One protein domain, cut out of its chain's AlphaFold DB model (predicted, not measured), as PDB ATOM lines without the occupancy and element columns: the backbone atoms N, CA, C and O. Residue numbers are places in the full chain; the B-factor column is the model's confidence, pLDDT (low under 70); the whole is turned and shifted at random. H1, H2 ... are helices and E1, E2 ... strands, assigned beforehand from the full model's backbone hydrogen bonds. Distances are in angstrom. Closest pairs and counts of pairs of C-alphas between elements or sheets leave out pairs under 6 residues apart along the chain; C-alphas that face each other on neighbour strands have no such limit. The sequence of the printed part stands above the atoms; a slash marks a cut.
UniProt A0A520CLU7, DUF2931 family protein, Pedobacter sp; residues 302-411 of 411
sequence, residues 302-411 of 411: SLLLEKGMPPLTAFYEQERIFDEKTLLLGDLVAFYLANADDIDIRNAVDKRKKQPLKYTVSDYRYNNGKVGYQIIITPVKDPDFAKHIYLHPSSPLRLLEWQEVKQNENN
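Overview. This is residues 302 to 411 of the 411 residues of the protein "DUF2931 family protein" of Pedobacter sp (UniProt A0A520CLU7). A strongly twisted sheet of five strands curls round one helix, H2, with the shorter H3 on the same face and the small H4 on the opposite face. H1, five residues, sits off the sheet, near the last residues of H2. The printed part has 110 residues with four named helices and five named strands, in the order H1, E1, H2, H3, E2, E3, E4, E5, H4; the class is mixed, helices and strands. The mixed sheet runs E1, E2, E3, E4, E5, with E1 and E2 parallel and the other neighbours antiparallel. The whole is compact, with a radius of gyration of the C-alphas of 14.0 A and spans of 40 by 29 by 28 A.

Along the chain. Find C-alpha 302 at (-38.731, -43.283, -13.421), where H1, residues 302 to 306, begins. E1 follows at residues 312 to 316, then H2 at 324 to 339, 23.5 A long, from C-alpha 324 at (-36.754, -45.987, 7.753). Next come H3, residues 343 to 351, 11.3 A, and E2, residues 357 to 365, 25.3 A. Read on through E3, residues 371 to 378, 22.7 A, E4, residues 387 to 391, 13.3 A, and E5, residues 399 to 401. H4, residues 402 to 408, ends at C-alpha 408, (-57.456, -30.347, 6.354).

Arrangement. Start at the sheet, whose edge strands are E1 and E5. E1 and E2 are parallel at 34 degrees, with N 315 and O 359 2.8 A apart; E1, H2, H3 and E2 form a strand-helix-strand unit, two parallel neighbour strands with helices between, and its crossover is left-handed. E2 to E5 form a meander, each strand the antiparallel neighbour of the one before. Its three hairpins show N 362 and O 374 at 3.0 A for E2 and E3, N 375 and O 389 at 2.8 A for E3 and E4, and N 390 and O 400 at 2.8 A for E4 and E5. H2 is on the sheet; its closest C-alphas to E1 are those of Gly 330 and Leu 312, 7.3 A apart. With residues 337 to 338 alone H2 touches H3, about perpendicular at 79 degrees, closest at the C-alphas of Leu 337 and Ile 345, 6.8 A. H4 lies over E5 at a height over the sheet of 9.2 A. H1 and H2 are close but not clearly touching, the C-alphas of Leu 304 and Ala 338 being 6.8 A apart. In H1, H3 and H4 every O i to N i+4 pair is within hydrogen-bond range; in H2, 11 of 12 are.

Size, cuts and confidence. The C-alphas farthest apart, those of Lys 354 and Asn 411, are 41.7 A apart. The printed part has no cut and no long link. Look for pLDDT under 70 at residues 319 to 326, 380 to 384 and 410 to 411; the mean of the printed part is 85.3.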
ATOM      1  N   SER A 302     -39.634 -42.347 -12.729       95.81
ATOM      2  CA  SER A 302     -38.731 -43.283 -13.421       95.81
ATOM      3  C   SER A 302     -38.149 -42.684 -14.707       95.81
ATOM      4  O   SER A 302     -36.940 -42.733 -14.934       95.81
ATOM      5  N   LEU A 303     -38.984 -42.024 -15.518       95.06
ATOM      6  CA  LEU A 303     -38.526 -41.323 -16.725       95.06
ATOM      7  C   LEU A 303     -37.580 -40.152 -16.415       95.06
ATOM      8  O   LEU A 303     -36.709 -39.832 -17.224       95.06
ATOM      9  N   LEU A 304     -37.770 -39.471 -15.285       94.06
ATOM     10  CA  LEU A 304     -36.930 -38.359 -14.853       94.06
ATOM     11  C   LEU A 304     -35.578 -38.849 -14.317       94.06
ATOM     12  O   LEU A 304     -34.550 -38.278 -14.679       94.06
ATOM     13  N   LEU A 305     -35.567 -39.924 -13.524       93.62
ATOM     14  CA  LEU A 305     -34.350 -40.579 -13.033       93.62
ATOM     15  C   LEU A 305     -33.458 -41.017 -14.203       93.62
ATOM     16  O   LEU A 305     -32.277 -40.680 -14.229       93.62
ATOM     17  N   GLU A 306     -34.037 -41.636 -15.236       93.94
ATOM     18  CA  GLU A 306     -33.324 -42.010 -16.472       93.94
ATOM     19  C   GLU A 306     -32.736 -40.820 -17.225       93.94
ATOM     20  O   GLU A 306     -31.675 -40.916 -17.843       93.94
ATOM     21  N   LYS A 307     -33.408 -39.670 -17.162       93.44
ATOM     22  CA  LYS A 307     -32.932 -38.424 -17.767       93.44
ATOM     23  C   LYS A 307     -31.870 -37.716 -16.924       93.44
ATOM     24  O   LYS A 307     -31.408 -36.656 -17.361       93.44
ATOM     25  N   GLY A 308     -31.487 -38.268 -15.772       93.44
ATOM     26  CA  GLY A 308     -30.528 -37.687 -14.838       93.44
ATOM     27  C   GLY A 308     -31.173 -36.649 -13.929       93.44
ATOM     28  O   GLY A 308     -30.831 -35.469 -14.009       93.44
ATOM     29  N   MET A 309     -32.127 -37.080 -13.100       93.69
ATOM     30  CA  MET A 309     -32.683 -36.247 -12.032       93.69
ATOM     31  C   MET A 309     -31.552 -35.703 -11.142       93.69
ATOM     32  O   MET A 309     -30.652 -36.473 -10.793       93.69
ATOM     33  N   PRO A 310     -31.575 -34.414 -10.752       92.56
ATOM     34  CA  PRO A 310     -30.595 -33.902  -9.809       92.56
ATOM     35  C   PRO A 310     -30.653 -34.677  -8.486       92.56
ATOM     36  O   PRO A 310     -31.753 -34.979  -8.014       92.56
ATOM     37  N   PRO A 311     -29.501 -34.988  -7.864       92.75
ATOM     38  CA  PRO A 311     -29.495 -35.673  -6.581       92.75
ATOM     39  C   PRO A 311     -30.159 -34.790  -5.525       92.75
ATOM     40  O   PRO A 311     -29.952 -33.576  -5.496       92.75
ATOM     41  N   LEU A 312     -30.953 -35.400  -4.652       93.19
ATOM     42  CA  LEU A 312     -31.600 -34.682  -3.564       93.19
ATOM     43  C   LEU A 312     -30.700 -34.691  -2.327       93.19
ATOM     44  O   LEU A 312     -30.060 -35.695  -2.019       93.19
ATOM     45  N   THR A 313     -30.620 -33.566  -1.623       91.69
ATOM     46  CA  THR A 313     -29.863 -33.451  -0.370       91.69
ATOM     47  C   THR A 313     -30.764 -32.893   0.717       91.69
ATOM     48  O   THR A 313     -31.191 -31.741   0.648       91.69
ATOM     49  N   ALA A 314     -31.037 -33.722   1.718       91.56
ATOM     50  CA  ALA A 314     -31.863 -33.361   2.856       91.56
ATOM     51  C   ALA A 314     -31.041 -32.666   3.949       91.56
ATOM     52  O   ALA A 314     -29.913 -33.071   4.235       91.56
ATOM     53  N   PHE A 315     -31.634 -31.673   4.604       91.62
ATOM     54  CA  PHE A 315     -31.182 -31.127   5.879       91.62
ATOM     55  C   PHE A 315     -32.300 -31.304   6.909       91.62
ATOM     56  O   PHE A 315     -33.405 -30.808   6.712       91.62
ATOM     57  N   TYR A 316     -32.031 -32.027   7.993       90.31
ATOM     58  CA  TYR A 316     -33.005 -32.272   9.054       90.31
ATOM     59  C   TYR A 316     -32.683 -31.363  10.234       90.31
ATOM     60  O   TYR A 316     -31.593 -31.454  10.792       90.31
ATOM     61  N   GLU A 317     -33.620 -30.499  10.627       89.69
ATOM     62  CA  GLU A 317     -33.409 -29.603  11.775       89.69
ATOM     63  C   GLU A 317     -33.356 -30.357  13.109       89.69
ATOM     64  O   GLU A 317     -32.848 -29.841  14.102       89.69
ATOM     65  N   GLN A 318     -33.877 -31.585  13.141       82.69
ATOM     66  CA  GLN A 318     -33.952 -32.403  14.340       82.69
ATOM     67  C   GLN A 318     -33.387 -33.808  14.103       82.69
ATOM     68  O   GLN A 318     -33.753 -34.491  13.146       82.69
ATOM     69  N   GLU A 319     -32.569 -34.290  15.042       68.44
ATOM     70  CA  GLU A 319     -31.939 -35.626  15.008       68.44
ATOM     71  C   GLU A 319     -32.932 -36.796  15.138       68.44
ATOM     72  O   GLU A 319     -32.577 -37.951  14.924       68.44
ATOM     73  N   ARG A 320     -34.198 -36.539  15.479       66.94
ATOM     74  CA  ARG A 320     -35.201 -37.599  15.695       66.94
ATOM     75  C   ARG A 320     -35.804 -38.150  14.398       66.94
ATOM     76  O   ARG A 320     -36.601 -39.078  14.456       66.94
ATOM     77  N   ILE A 321     -35.446 -37.578  13.246       63.47
ATOM     78  CA  ILE A 321     -36.023 -37.914  11.933       63.47
ATOM     79  C   ILE A 321     -35.256 -39.070  11.244       63.47
ATOM     80  O   ILE A 321     -35.628 -39.501  10.155       63.47
ATOM     81  N   PHE A 322     -34.208 -39.609  11.877       54.47
ATOM     82  CA  PHE A 322     -33.360 -40.680  11.340       54.47
ATOM     83  C   PHE A 322     -33.937 -42.085  11.634       54.47
ATOM     84  O   PHE A 322     -33.521 -42.751  12.581       54.47
ATOM     85  N   ASP A 323     -34.892 -42.553  10.828       63.25
ATOM     86  CA  ASP A 323     -35.338 -43.959  10.776       63.25
ATOM     87  C   ASP A 323     -35.705 -44.364   9.325       63.25
ATOM     88  O   ASP A 323     -35.436 -43.621   8.382       63.25
ATOM     89  N   GLU A 324     -36.297 -45.544   9.091       61.59
ATOM     90  CA  GLU A 324     -36.754 -45.987   7.753       61.59
ATOM     91  C   GLU A 324     -37.634 -44.943   7.021       61.59
ATOM     92  O   GLU A 324     -37.710 -44.943   5.790       61.59
ATOM     93  N   LYS A 325     -38.248 -43.994   7.746       66.12
ATOM     94  CA  LYS A 325     -39.025 -42.893   7.164       66.12
ATOM     95  C   LYS A 325     -38.159 -41.882   6.415       66.12
ATOM     96  O   LYS A 325     -38.685 -41.183   5.553       66.12
ATOM     97  N   THR A 326     -36.856 -41.793   6.694       69.38
ATOM     98  CA  THR A 326     -35.937 -40.879   5.996       69.38
ATOM     99  C   THR A 326     -35.816 -41.238   4.512       69.38
ATOM    100  O   THR A 326     -35.889 -40.351   3.662       69.38
ATOM    101  N   LEU A 327     -35.683 -42.535   4.198       72.50
ATOM    102  CA  LEU A 327     -35.610 -43.028   2.815       72.50
ATOM    103  C   LEU A 327     -36.924 -42.771   2.078       72.50
ATOM    104  O   LEU A 327     -36.930 -42.174   1.005       72.50
ATOM    105  N   LEU A 328     -38.041 -43.115   2.723       82.94
ATOM    106  CA  LEU A 328     -39.376 -42.884   2.181       82.94
ATOM    107  C   LEU A 328     -39.633 -41.402   1.883       82.94
ATOM    108  O   LEU A 328     -40.240 -41.063   0.871       82.94
ATOM    109  N   LEU A 329     -39.162 -40.504   2.751       87.94
ATOM    110  CA  LEU A 329     -39.313 -39.068   2.554       87.94
ATOM    111  C   LEU A 329     -38.565 -38.583   1.306       87.94
ATOM    112  O   LEU A 329     -39.100 -37.761   0.566       87.94
ATOM    113  N   GLY A 330     -37.356 -39.096   1.064       90.94
ATOM    114  CA  GLY A 330     -36.596 -38.798  -0.150       90.94
ATOM    115  C   GLY A 330     -37.355 -39.202  -1.415       90.94
ATOM    116  O   GLY A 330     -37.497 -38.384  -2.325       90.94
ATOM    117  N   ASP A 331     -37.915 -40.413  -1.432       90.50
ATOM    118  CA  ASP A 331     -38.710 -40.924  -2.556       90.50
ATOM    119  C   ASP A 331     -39.991 -40.108  -2.776       90.50
ATOM    120  O   ASP A 331     -40.316 -39.748  -3.910       90.50
ATOM    121  N   LEU A 332     -40.682 -39.731  -1.695       92.50
ATOM    122  CA  LEU A 332     -41.872 -38.878  -1.748       92.50
ATOM    123  C   LEU A 332     -41.554 -37.491  -2.312       92.50
ATOM    124  O   LEU A 332     -42.285 -36.988  -3.167       92.50
ATOM    125  N   VAL A 333     -40.461 -36.872  -1.858       94.44
ATOM    126  CA  VAL A 333     -40.006 -35.577  -2.382       94.44
ATOM    127  C   VAL A 333     -39.625 -35.720  -3.853       94.44
ATOM    128  O   VAL A 333     -40.033 -34.892  -4.667       94.44
ATOM    129  N   ALA A 334     -38.915 -36.784  -4.233       95.12
ATOM    130  CA  ALA A 334     -38.567 -37.037  -5.627       95.12
ATOM    131  C   ALA A 334     -39.815 -37.191  -6.508       95.12
ATOM    132  O   ALA A 334     -39.911 -36.579  -7.577       95.12
ATOM    133  N   PHE A 335     -40.805 -37.950  -6.037       95.31
ATOM    134  CA  PHE A 335     -42.080 -38.134  -6.718       95.31
ATOM    135  C   PHE A 335     -42.858 -36.823  -6.859       95.31
ATOM    136  O   PHE A 335     -43.369 -36.529  -7.945       95.31
ATOM    137  N   TYR A 336     -42.910 -36.011  -5.800       95.50
ATOM    138  CA  TYR A 336     -43.523 -34.684  -5.829       95.50
ATOM    139  C   TYR A 336     -42.853 -33.791  -6.877       95.50
ATOM    140  O   TYR A 336     -43.523 -33.275  -7.769       95.50
ATOM    141  N   LEU A 337     -41.524 -33.681  -6.847       94.94
ATOM    142  CA  LEU A 337     -40.746 -32.891  -7.807       94.94
ATOM    143  C   LEU A 337     -40.983 -33.343  -9.255       94.94
ATOM    144  O   LEU A 337     -41.133 -32.513 -10.155       94.94
ATOM    145  N   ALA A 338     -41.067 -34.657  -9.483       95.06
ATOM    146  CA  ALA A 338     -41.347 -35.231 -10.794       95.06
ATOM    147  C   ALA A 338     -42.743 -34.867 -11.331       95.06
ATOM    148  O   ALA A 338     -42.930 -34.848 -12.552       95.06
ATOM    149  N   ASN A 339     -43.696 -34.557 -10.448       94.25
ATOM    150  CA  ASN A 339     -45.086 -34.251 -10.782       94.25
ATOM    151  C   ASN A 339     -45.500 -32.793 -10.542       94.25
ATOM    152  O   ASN A 339     -46.636 -32.466 -10.863       94.25
ATOM    153  N   ALA A 340     -44.617 -31.944 -10.018       93.56
ATOM    154  CA  ALA A 340     -44.924 -30.550  -9.718       93.56
ATOM    155  C   ALA A 340     -45.319 -29.762 -10.978       93.56
ATOM    156  O   ALA A 340     -44.636 -29.837 -11.999       93.56
ATOM    157  N   ASP A 341     -46.376 -28.958 -10.874       91.38
ATOM    158  CA  ASP A 341     -46.782 -28.010 -11.925       91.38
ATOM    159  C   ASP A 341     -46.068 -26.650 -11.792       91.38
ATOM    160  O   ASP A 341     -46.160 -25.790 -12.667       91.38
ATOM    161  N   ASP A 342     -45.333 -26.457 -10.696       91.31
ATOM    162  CA  ASP A 342     -44.585 -25.242 -10.393       91.31
ATOM    163  C   ASP A 342     -43.388 -25.066 -11.345       91.31
ATOM    164  O   ASP A 342     -42.482 -25.906 -11.413       91.31
ATOM    165  N   ILE A 343     -43.387 -23.958 -12.090       89.81
ATOM    166  CA  ILE A 343     -42.410 -23.700 -13.151       89.81
ATOM    167  C   ILE A 343     -40.977 -23.577 -12.622       89.81
ATOM    168  O   ILE A 343     -40.042 -24.007 -13.302       89.81
ATOM    169  N   ASP A 344     -40.781 -23.044 -11.416       89.19
ATOM    170  CA  ASP A 344     -39.457 -22.836 -10.831       89.19
ATOM    171  C   ASP A 344     -38.876 -24.153 -10.322       89.19
ATOM    172  O   ASP A 344     -37.701 -24.460 -10.568       89.19
ATOM    173  N   ILE A 345     -39.728 -25.003  -9.739       91.25
ATOM    174  CA  ILE A 345     -39.375 -26.391  -9.425       91.25
ATOM    175  C   ILE A 345     -38.987 -27.138 -10.699       91.25
ATOM    176  O   ILE A 345     -37.911 -27.742 -10.754       91.25
ATOM    177  N   ARG A 346     -39.819 -27.076 -11.747       92.31
ATOM    178  CA  ARG A 346     -39.526 -27.757 -13.016       92.31
ATOM    179  C   ARG A 346     -38.242 -27.254 -13.653       92.31
ATOM    180  O   ARG A 346     -37.432 -28.062 -14.097       92.31
ATOM    181  N   ASN A 347     -37.995 -25.949 -13.634       89.38
ATOM    182  CA  ASN A 347     -36.748 -25.375 -14.129       89.38
ATOM    183  C   ASN A 347     -35.527 -25.934 -13.391       89.38
ATOM    184  O   ASN A 347     -34.538 -26.285 -14.038       89.38
ATOM    185  N   ALA A 348     -35.573 -26.047 -12.064       88.75
ATOM    186  CA  ALA A 348     -34.455 -26.597 -11.308       88.75
ATOM    187  C   ALA A 348     -34.268 -28.100 -11.534       88.75
ATOM    188  O   ALA A 348     -33.143 -28.545 -11.760       88.75
ATOM    189  N   VAL A 349     -35.357 -28.864 -11.559       91.75
ATOM    190  CA  VAL A 349     -35.326 -30.314 -11.779       91.75
ATOM    191  C   VAL A 349     -34.856 -30.661 -13.199       91.75
ATOM    192  O   VAL A 349     -33.958 -31.482 -13.373       91.75
ATOM    193  N   ASP A 350     -35.412 -30.012 -14.223       89.75
ATOM    194  CA  ASP A 350     -35.188 -30.392 -15.621       89.75
ATOM    195  C   ASP A 350     -33.908 -29.791 -16.217       89.75
ATOM    196  O   ASP A 350     -33.246 -30.435 -17.040       89.75
ATOM    197  N   LYS A 351     -33.535 -28.563 -15.818       86.19
ATOM    198  CA  LYS A 351     -32.394 -27.838 -16.410       86.19
ATOM    199  C   LYS A 351     -31.104 -27.971 -15.601       86.19
ATOM    200  O   LYS A 351     -30.027 -27.857 -16.181       86.19
ATOM    201  N   ARG A 352     -31.168 -28.231 -14.286       80.19
ATOM    202  CA  ARG A 352     -29.987 -28.244 -13.391       80.19
ATOM    203  C   ARG A 352     -29.589 -29.644 -12.925       80.19
ATOM    204  O   ARG A 352     -29.150 -29.827 -11.798       80.19
ATOM    205  N   LYS A 353     -29.641 -30.616 -13.837       77.25
ATOM    206  CA  LYS A 353     -29.398 -32.061 -13.621       77.25
ATOM    207  C   LYS A 353     -28.176 -32.452 -12.774       77.25
ATOM    208  O   LYS A 353     -28.157 -33.526 -12.195       77.25
ATOM    209  N   LYS A 354     -27.133 -31.617 -12.719       80.12
ATOM    210  CA  LYS A 354     -25.888 -31.899 -11.976       80.12
ATOM    211  C   LYS A 354     -25.792 -31.196 -10.619       80.12
ATOM    212  O   LYS A 354     -24.865 -31.480  -9.868       80.12
ATOM    213  N   GLN A 355     -26.677 -30.246 -10.325       85.06
ATOM    214  CA  GLN A 355     -26.633 -29.489  -9.075       85.06
ATOM    215  C   GLN A 355     -27.564 -30.145  -8.059       85.06
ATOM    216  O   GLN A 355     -28.747 -30.280  -8.364       85.06
ATOM    217  N   PRO A 356     -27.072 -30.537  -6.869       89.06
ATOM    218  CA  PRO A 356     -27.934 -31.119  -5.858       89.06
ATOM    219  C   PRO A 356     -29.068 -30.171  -5.486       89.06
ATOM    220  O   PRO A 356     -28.831 -28.991  -5.205       89.06
ATOM    221  N   LEU A 357     -30.289 -30.693  -5.479       91.12
ATOM    222  CA  LEU A 357     -31.457 -29.955  -5.034       91.12
ATOM    223  C   LEU A 357     -31.602 -30.158  -3.528       91.12
ATOM    224  O   LEU A 357     -31.730 -31.287  -3.049       91.12
ATOM    225  N   LYS A 358     -31.533 -29.061  -2.780       91.94
ATOM    226  CA  LYS A 358     -31.580 -29.104  -1.323       91.94
ATOM    227  C   LYS A 358     -33.009 -28.964  -0.828       91.94
ATOM    228  O   LYS A 358     -33.793 -28.183  -1.375       91.94
ATOM    229  N   TYR A 359     -33.322 -29.689   0.233       93.44
ATOM    230  CA  TYR A 359     -34.552 -29.483   0.978       93.44
ATOM    231  C   TYR A 359     -34.304 -29.584   2.479       93.44
ATOM    232  O   TYR A 359     -33.499 -30.400   2.927       93.44
ATOM    233  N   THR A 360     -34.999 -28.750   3.244       93.19
ATOM    234  CA  THR A 360     -34.980 -28.773   4.708       93.19
ATOM    235  C   THR A 360     -36.245 -29.436   5.221       93.19
ATOM    236  O   THR A 360     -37.321 -29.204   4.674       93.19
ATOM    237  N   VAL A 361     -36.119 -30.251   6.261       92.81
ATOM    238  CA  VAL A 361     -37.230 -30.918   6.937       92.81
ATOM    239  C   VAL A 361     -37.260 -30.457   8.388       92.81
ATOM    240  O   VAL A 361     -36.273 -30.604   9.113       92.81
ATOM    241  N   SER A 362     -38.404 -29.924   8.796       92.56
ATOM    242  CA  SER A 362     -38.670 -29.430  10.145       92.56
ATOM    243  C   SER A 362     -40.016 -29.953  10.648       92.56
ATOM    244  O   SER A 362     -40.870 -30.376   9.865       92.56
ATOM    245  N   ASP A 363     -40.216 -29.966  11.966       90.81
ATOM    246  CA  ASP A 363     -41.514 -30.322  12.542       90.81
ATOM    247  C   ASP A 363     -42.572 -29.281  12.174       90.81
ATOM    248  O   ASP A 363     -42.340 -28.073  12.233       90.81
ATOM    249  N   TYR A 364     -43.781 -29.755  11.886       90.50
ATOM    250  CA  TYR A 364     -44.949 -28.905  11.707       90.50
ATOM    251  C   TYR A 364     -46.080 -29.365  12.617       90.50
ATOM    252  O   TYR A 364     -46.524 -30.515  12.563       90.50
ATOM    253  N   ARG A 365     -46.560 -28.452  13.463       91.38
ATOM    254  CA  ARG A 365     -47.704 -28.690  14.341       91.38
ATOM    255  C   ARG A 365     -48.962 -28.164  13.663       91.38
ATOM    256  O   ARG A 365     -49.120 -26.960  13.508       91.38
ATOM    257  N   TYR A 366     -49.847 -29.082  13.301       87.12
ATOM    258  CA  TYR A 366     -51.160 -28.759  12.754       87.12
ATOM    259  C   TYR A 366     -52.074 -28.202  13.856       87.12
ATOM    260  O   TYR A 366     -51.905 -28.529  15.036       87.12
ATOM    261  N   ASN A 367     -53.091 -27.420  13.478       88.25
ATOM    262  CA  ASN A 367     -54.038 -26.812  14.432       88.25
ATOM    263  C   ASN A 367     -54.772 -27.837  15.313       88.25
ATOM    264  O   ASN A 367     -55.107 -27.547  16.459       88.25
ATOM    265  N   ASN A 368     -54.965 -29.060  14.817       84.00
ATOM    266  CA  ASN A 368     -55.559 -30.171  15.569       84.00
ATOM    267  C   ASN A 368     -54.593 -30.832  16.580       84.00
ATOM    268  O   ASN A 368     -54.899 -31.886  17.134       84.00
ATOM    269  N   GLY A 369     -53.409 -30.252  16.796       88.00
ATOM    270  CA  GLY A 369     -52.404 -30.724  17.747       88.00
ATOM    271  C   GLY A 369     -51.538 -31.884  17.248       88.00
ATOM    272  O   GLY A 369     -50.578 -32.246  17.933       88.00
ATOM    273  N   LYS A 370     -51.825 -32.451  16.067       86.81
ATOM    274  CA  LYS A 370     -50.982 -33.485  15.455       86.81
ATOM    275  C   LYS A 370     -49.671 -32.882  14.951       86.81
ATOM    276  O   LYS A 370     -49.622 -31.734  14.511       86.81
ATOM    277  N   VAL A 371     -48.613 -33.686  14.981       84.62
ATOM    278  CA  VAL A 371     -47.285 -33.312  14.481       84.62
ATOM    279  C   VAL A 371     -47.018 -34.068  13.186       84.62
ATOM    280  O   VAL A 371     -47.144 -35.291  13.150       84.62
ATOM    281  N   GLY A 372     -46.687 -33.339  12.125       86.19
ATOM    282  CA  GLY A 372     -46.109 -33.880  10.896       86.19
ATOM    283  C   GLY A 372     -44.836 -33.118  10.549       86.19
ATOM    284  O   GLY A 372     -44.200 -32.553  11.435       86.19
ATOM    285  N   TYR A 373     -44.483 -33.070   9.267       89.62
ATOM    286  CA  TYR A 373     -43.268 -32.390   8.816       89.62
ATOM    287  C   TYR A 373     -43.586 -31.296   7.811       89.62
ATOM    288  O   TYR A 373     -44.414 -31.498   6.923       89.62
ATOM    289  N   GLN A 374     -42.898 -30.168   7.923       93.88
ATOM    290  CA  GLN A 374     -42.760 -29.197   6.851       93.88
ATOM    291  C   GLN A 374     -41.479 -29.510   6.079       93.88
ATOM    292  O   GLN A 374     -40.432 -29.794   6.656       93.88
ATOM    293  N   ILE A 375     -41.573 -29.457   4.757       93.94
ATOM    294  CA  ILE A 375     -40.469 -29.671   3.836       93.94
ATOM    295  C   ILE A 375     -40.329 -28.411   2.991       93.94
ATOM    296  O   ILE A 375     -41.271 -27.995   2.313       93.94
ATOM    297  N   ILE A 376     -39.150 -27.806   3.039       94.06
ATOM    298  CA  ILE A 376     -38.834 -26.559   2.348       94.06
ATOM    299  C   ILE A 376     -37.829 -26.870   1.248       94.06
ATOM    300  O   ILE A 376     -36.673 -27.182   1.523       94.06
ATOM    301  N   ILE A 377     -38.267 -26.792  -0.003       92.31
ATOM    302  CA  ILE A 377     -37.439 -27.051  -1.180       92.31
ATOM    303  C   ILE A 377     -36.851 -25.727  -1.664       92.31
ATOM    304  O   ILE A 377     -37.597 -24.786  -1.937       92.31
ATOM    305  N   THR A 378     -35.525 -25.672  -1.817       87.06
ATOM    306  CA  THR A 378     -34.785 -24.478  -2.267       87.06
ATOM    307  C   THR A 378     -34.082 -24.759  -3.604       87.06
ATOM    308  O   THR A 378     -32.923 -25.177  -3.650       87.06
ATOM    309  N   PRO A 379     -34.788 -24.593  -4.738       71.25
ATOM    310  CA  PRO A 379     -34.292 -24.979  -6.061       71.25
ATOM    311  C   PRO A 379     -33.219 -24.041  -6.646       71.25
ATOM    312  O   PRO A 379     -32.559 -24.384  -7.636       71.25
ATOM    313  N   VAL A 380     -33.039 -22.842  -6.080       68.81
ATOM    314  CA  VAL A 380     -32.141 -21.800  -6.599       68.81
ATOM    315  C   VAL A 380     -31.207 -21.299  -5.499       68.81
ATOM    316  O   VAL A 380     -31.549 -21.314  -4.326       68.81
ATOM    317  N   LYS A 381     -29.995 -20.876  -5.888       62.91
ATOM    318  CA  LYS A 381     -29.045 -20.199  -4.988       62.91
ATOM    319  C   LYS A 381     -29.504 -18.791  -4.567       62.91
ATOM    320  O   LYS A 381     -28.850 -18.205  -3.714       62.91
ATOM    321  N   ASP A 382     -30.578 -18.279  -5.164       58.44
ATOM    322  CA  ASP A 382     -31.204 -17.002  -4.823       58.44
ATOM    323  C   ASP A 382     -32.341 -17.260  -3.820       58.44
ATOM    324  O   ASP A 382     -33.155 -18.155  -4.072       58.44
ATOM    325  N   PRO A 383     -32.404 -16.531  -2.694       58.69
ATOM    326  CA  PRO A 383     -33.295 -16.819  -1.568       58.69
ATOM    327  C   PRO A 383     -34.783 -16.558  -1.847       58.69
ATOM    328  O   PRO A 383     -35.615 -16.860  -0.995       58.69
ATOM    329  N   ASP A 384     -35.133 -16.026  -3.018       63.50
ATOM    330  CA  ASP A 384     -36.483 -15.525  -3.294       63.50
ATOM    331  C   ASP A 384     -37.522 -16.626  -3.555       63.50
ATOM    332  O   ASP A 384     -38.722 -16.354  -3.516       63.50
ATOM    333  N   PHE A 385     -37.098 -17.874  -3.792       77.19
ATOM    334  CA  PHE A 385     -38.024 -18.980  -4.026       77.19
ATOM    335  C   PHE A 385     -37.760 -20.176  -3.105       77.19
ATOM    336  O   PHE A 385     -36.753 -20.881  -3.220       77.19
ATOM    337  N   ALA A 386     -38.741 -20.451  -2.246       87.19
ATOM    338  CA  ALA A 386     -38.837 -21.668  -1.456       87.19
ATOM    339  C   ALA A 386     -40.232 -22.277  -1.625       87.19
ATOM    340  O   ALA A 386     -41.247 -21.608  -1.410       87.19
ATOM    341  N   LYS A 387     -40.300 -23.561  -1.990       93.00
ATOM    342  CA  LYS A 387     -41.573 -24.290  -2.009       93.00
ATOM    343  C   LYS A 387     -41.756 -25.012  -0.684       93.00
ATOM    344  O   LYS A 387     -40.933 -25.846  -0.314       93.00
ATOM    345  N   HIS A 388     -42.864 -24.719  -0.015       94.19
ATOM    346  CA  HIS A 388     -43.269 -25.388   1.214       94.19
ATOM    347  C   HIS A 388     -44.296 -26.470   0.893       94.19
ATOM    348  O   HIS A 388     -45.354 -26.183   0.325       94.19
ATOM    349  N   ILE A 389     -43.987 -27.698   1.285       94.94
ATOM    350  CA  ILE A 389     -44.914 -28.828   1.271       94.94
ATOM    351  C   ILE A 389     -44.911 -29.496   2.641       94.94
ATOM    352  O   ILE A 389     -43.994 -29.296   3.436       94.94
ATOM    353  N   TYR A 390     -45.944 -30.272   2.938       92.38
ATOM    354  CA  TYR A 390     -46.181 -30.788   4.281       92.38
ATOM    355  C   TYR A 390     -46.496 -32.276   4.231       92.38
ATOM    356  O   TYR A 390     -47.323 -32.707   3.431       92.38
ATOM    357  N   LEU A 391     -45.866 -33.078   5.086       88.62
ATOM    358  CA  LEU A 391     -46.230 -34.482   5.241       88.62
ATOM    359  C   LEU A 391     -47.449 -34.595   6.157       88.62
ATOM    360  O   LEU A 391     -47.434 -34.097   7.289       88.62
ATOM    361  N   HIS A 392     -48.496 -35.266   5.680       83.81
ATOM    362  CA  HIS A 392     -49.708 -35.462   6.467       83.81
ATOM    363  C   HIS A 392     -49.452 -36.417   7.653       83.81
ATOM    364  O   HIS A 392     -48.978 -37.538   7.451       83.81
ATOM    365  N   PRO A 393     -49.824 -36.045   8.893       76.31
ATOM    366  CA  PRO A 393     -49.441 -36.781  10.101       76.31
ATOM    367  C   PRO A 393     -50.128 -38.145  10.225       76.31
ATOM    368  O   PRO A 393     -49.658 -39.024  10.938       76.31
ATOM    369  N   SER A 394     -51.263 -38.334   9.547       77.88
ATOM    370  CA  SER A 394     -52.013 -39.599   9.544       77.88
ATOM    371  C   SER A 394     -51.961 -40.318   8.191       77.88
ATOM    372  O   SER A 394     -52.637 -41.325   8.005       77.88
ATOM    373  N   SER A 395     -51.193 -39.804   7.225       80.69
ATOM    374  CA  SER A 395     -51.062 -40.398   5.888       80.69
ATOM    375  C   SER A 395     -49.615 -40.246   5.418       80.69
ATOM    376  O   SER A 395     -49.319 -39.326   4.659       80.69
ATOM    377  N   PRO A 396     -48.706 -41.137   5.859       72.69
ATOM    378  CA  PRO A 396     -47.252 -40.973   5.728       72.69
ATOM    379  C   PRO A 396     -46.721 -41.032   4.286       72.69
ATOM    380  O   PRO A 396     -45.517 -40.976   4.079       72.69
ATOM    381  N   LEU A 397     -47.607 -41.137   3.291       82.25
ATOM    382  CA  LEU A 397     -47.307 -41.158   1.856       82.25
ATOM    383  C   LEU A 397     -47.949 -39.983   1.104       82.25
ATOM    384  O   LEU A 397     -47.914 -39.934  -0.124       82.25
ATOM    385  N   ARG A 398     -48.580 -39.053   1.830       84.00
ATOM    386  CA  ARG A 398     -49.274 -37.903   1.257       84.00
ATOM    387  C   ARG A 398     -48.546 -36.621   1.631       84.00
ATOM    388  O   ARG A 398     -48.532 -36.222   2.796       84.00
ATOM    389  N   LEU A 399     -47.988 -35.978   0.614       89.56
ATOM    390  CA  LEU A 399     -47.515 -34.603   0.685       89.56
ATOM    391  C   LEU A 399     -48.673 -33.658   0.356       89.56
ATOM    392  O   LEU A 399     -49.509 -33.974  -0.490       89.56
ATOM    393  N   LEU A 400     -48.722 -32.533   1.057       90.38
ATOM    394  CA  LEU A 400     -49.753 -31.511   0.951       90.38
ATOM    395  C   LEU A 400     -49.125 -30.169   0.600       90.38
ATOM    396  O   LEU A 400     -48.065 -29.821   1.126       90.38
ATOM    397  N   GLU A 401     -49.810 -29.382  -0.217       92.38
ATOM    398  CA  GLU A 401     -49.511 -27.957  -0.347       92.38
ATOM    399  C   GLU A 401     -50.255 -27.131   0.712       92.38
ATOM    400  O   GLU A 401     -51.242 -27.571   1.301       92.38
ATOM    401  N   TRP A 402     -49.808 -25.895   0.949       88.06
ATOM    402  CA  TRP A 402     -50.362 -25.024   1.995       88.06
ATOM    403  C   TRP A 402     -51.890 -24.854   1.935       88.06
ATOM    404  O   TRP A 402     -52.562 -24.818   2.965       88.06
ATOM    405  N   GLN A 403     -52.458 -24.779   0.729       88.00
ATOM    406  CA  GLN A 403     -53.910 -24.664   0.559       88.00
ATOM    407  C   GLN A 403     -54.646 -25.927   1.026       88.00
ATOM    408  O   GLN A 403     -55.714 -25.831   1.626       88.00
ATOM    409  N   GLU A 404     -54.061 -27.106   0.813       86.38
ATOM    410  CA  GLU A 404     -54.619 -28.374   1.285       86.38
ATOM    411  C   GLU A 404     -54.444 -28.539   2.796       86.38
ATOM    412  O   GLU A 404     -55.321 -29.096   3.453       86.38
ATOM    413  N   VAL A 405     -53.344 -28.040   3.369       87.12
ATOM    414  CA  VAL A 405     -53.159 -28.001   4.829       87.12
ATOM    415  C   VAL A 405     -54.287 -27.202   5.473       87.12
ATOM    416  O   VAL A 405     -54.978 -27.731   6.336       87.12
ATOM    417  N   LYS A 406     -54.570 -25.990   4.976       87.31
ATOM    418  CA  LYS A 406     -55.680 -25.156   5.474       87.31
ATOM    419  C   LYS A 406     -57.043 -25.839   5.390       87.31
ATOM    420  O   LYS A 406     -57.877 -25.660   6.270       87.31
ATOM    421  N   GLN A 407     -57.291 -26.606   4.329       84.31
ATOM    422  CA  GLN A 407     -58.539 -27.358   4.181       84.31
ATOM    423  C   GLN A 407     -58.624 -28.530   5.167       84.31
ATOM    424  O   GLN A 407     -59.691 -28.776   5.720       84.31
ATOM    425  N   ASN A 408     -57.513 -29.231   5.407       75.94
ATOM    426  CA  ASN A 408     -57.456 -30.347   6.354       75.94
ATOM    427  C   ASN A 408     -57.418 -29.898   7.820       75.94
ATOM    428  O   ASN A 408     -57.745 -30.691   8.685       75.94
ATOM    429  N   GLU A 409     -57.021 -28.662   8.121       79.56
ATOM    430  CA  GLU A 409     -57.039 -28.126   9.490       79.56
ATOM    431  C   GLU A 409     -58.449 -27.764   9.983       79.56
ATOM    432  O   GLU A 409     -58.652 -27.633  11.187       79.56
ATOM    433  N   ASN A 410     -59.412 -27.626   9.067       65.19
ATOM    434  CA  ASN A 410     -60.817 -27.351   9.384       65.19
ATOM    435  C   ASN A 410     -61.679 -28.622   9.507       65.19
ATOM    436  O   ASN A 410     -62.865 -28.511   9.816       65.19
ATOM    437  N   ASN A 411     -61.094 -29.798   9.250       57.50
ATOM    438  CA  ASN A 411     -61.722 -31.120   9.347       57.50
ATOM    439  C   ASN A 411     -61.018 -31.958  10.419       57.50
ATOM    440  O   ASN A 411     -61.705 -32.796  11.042       57.50
TER     441      ASN A 411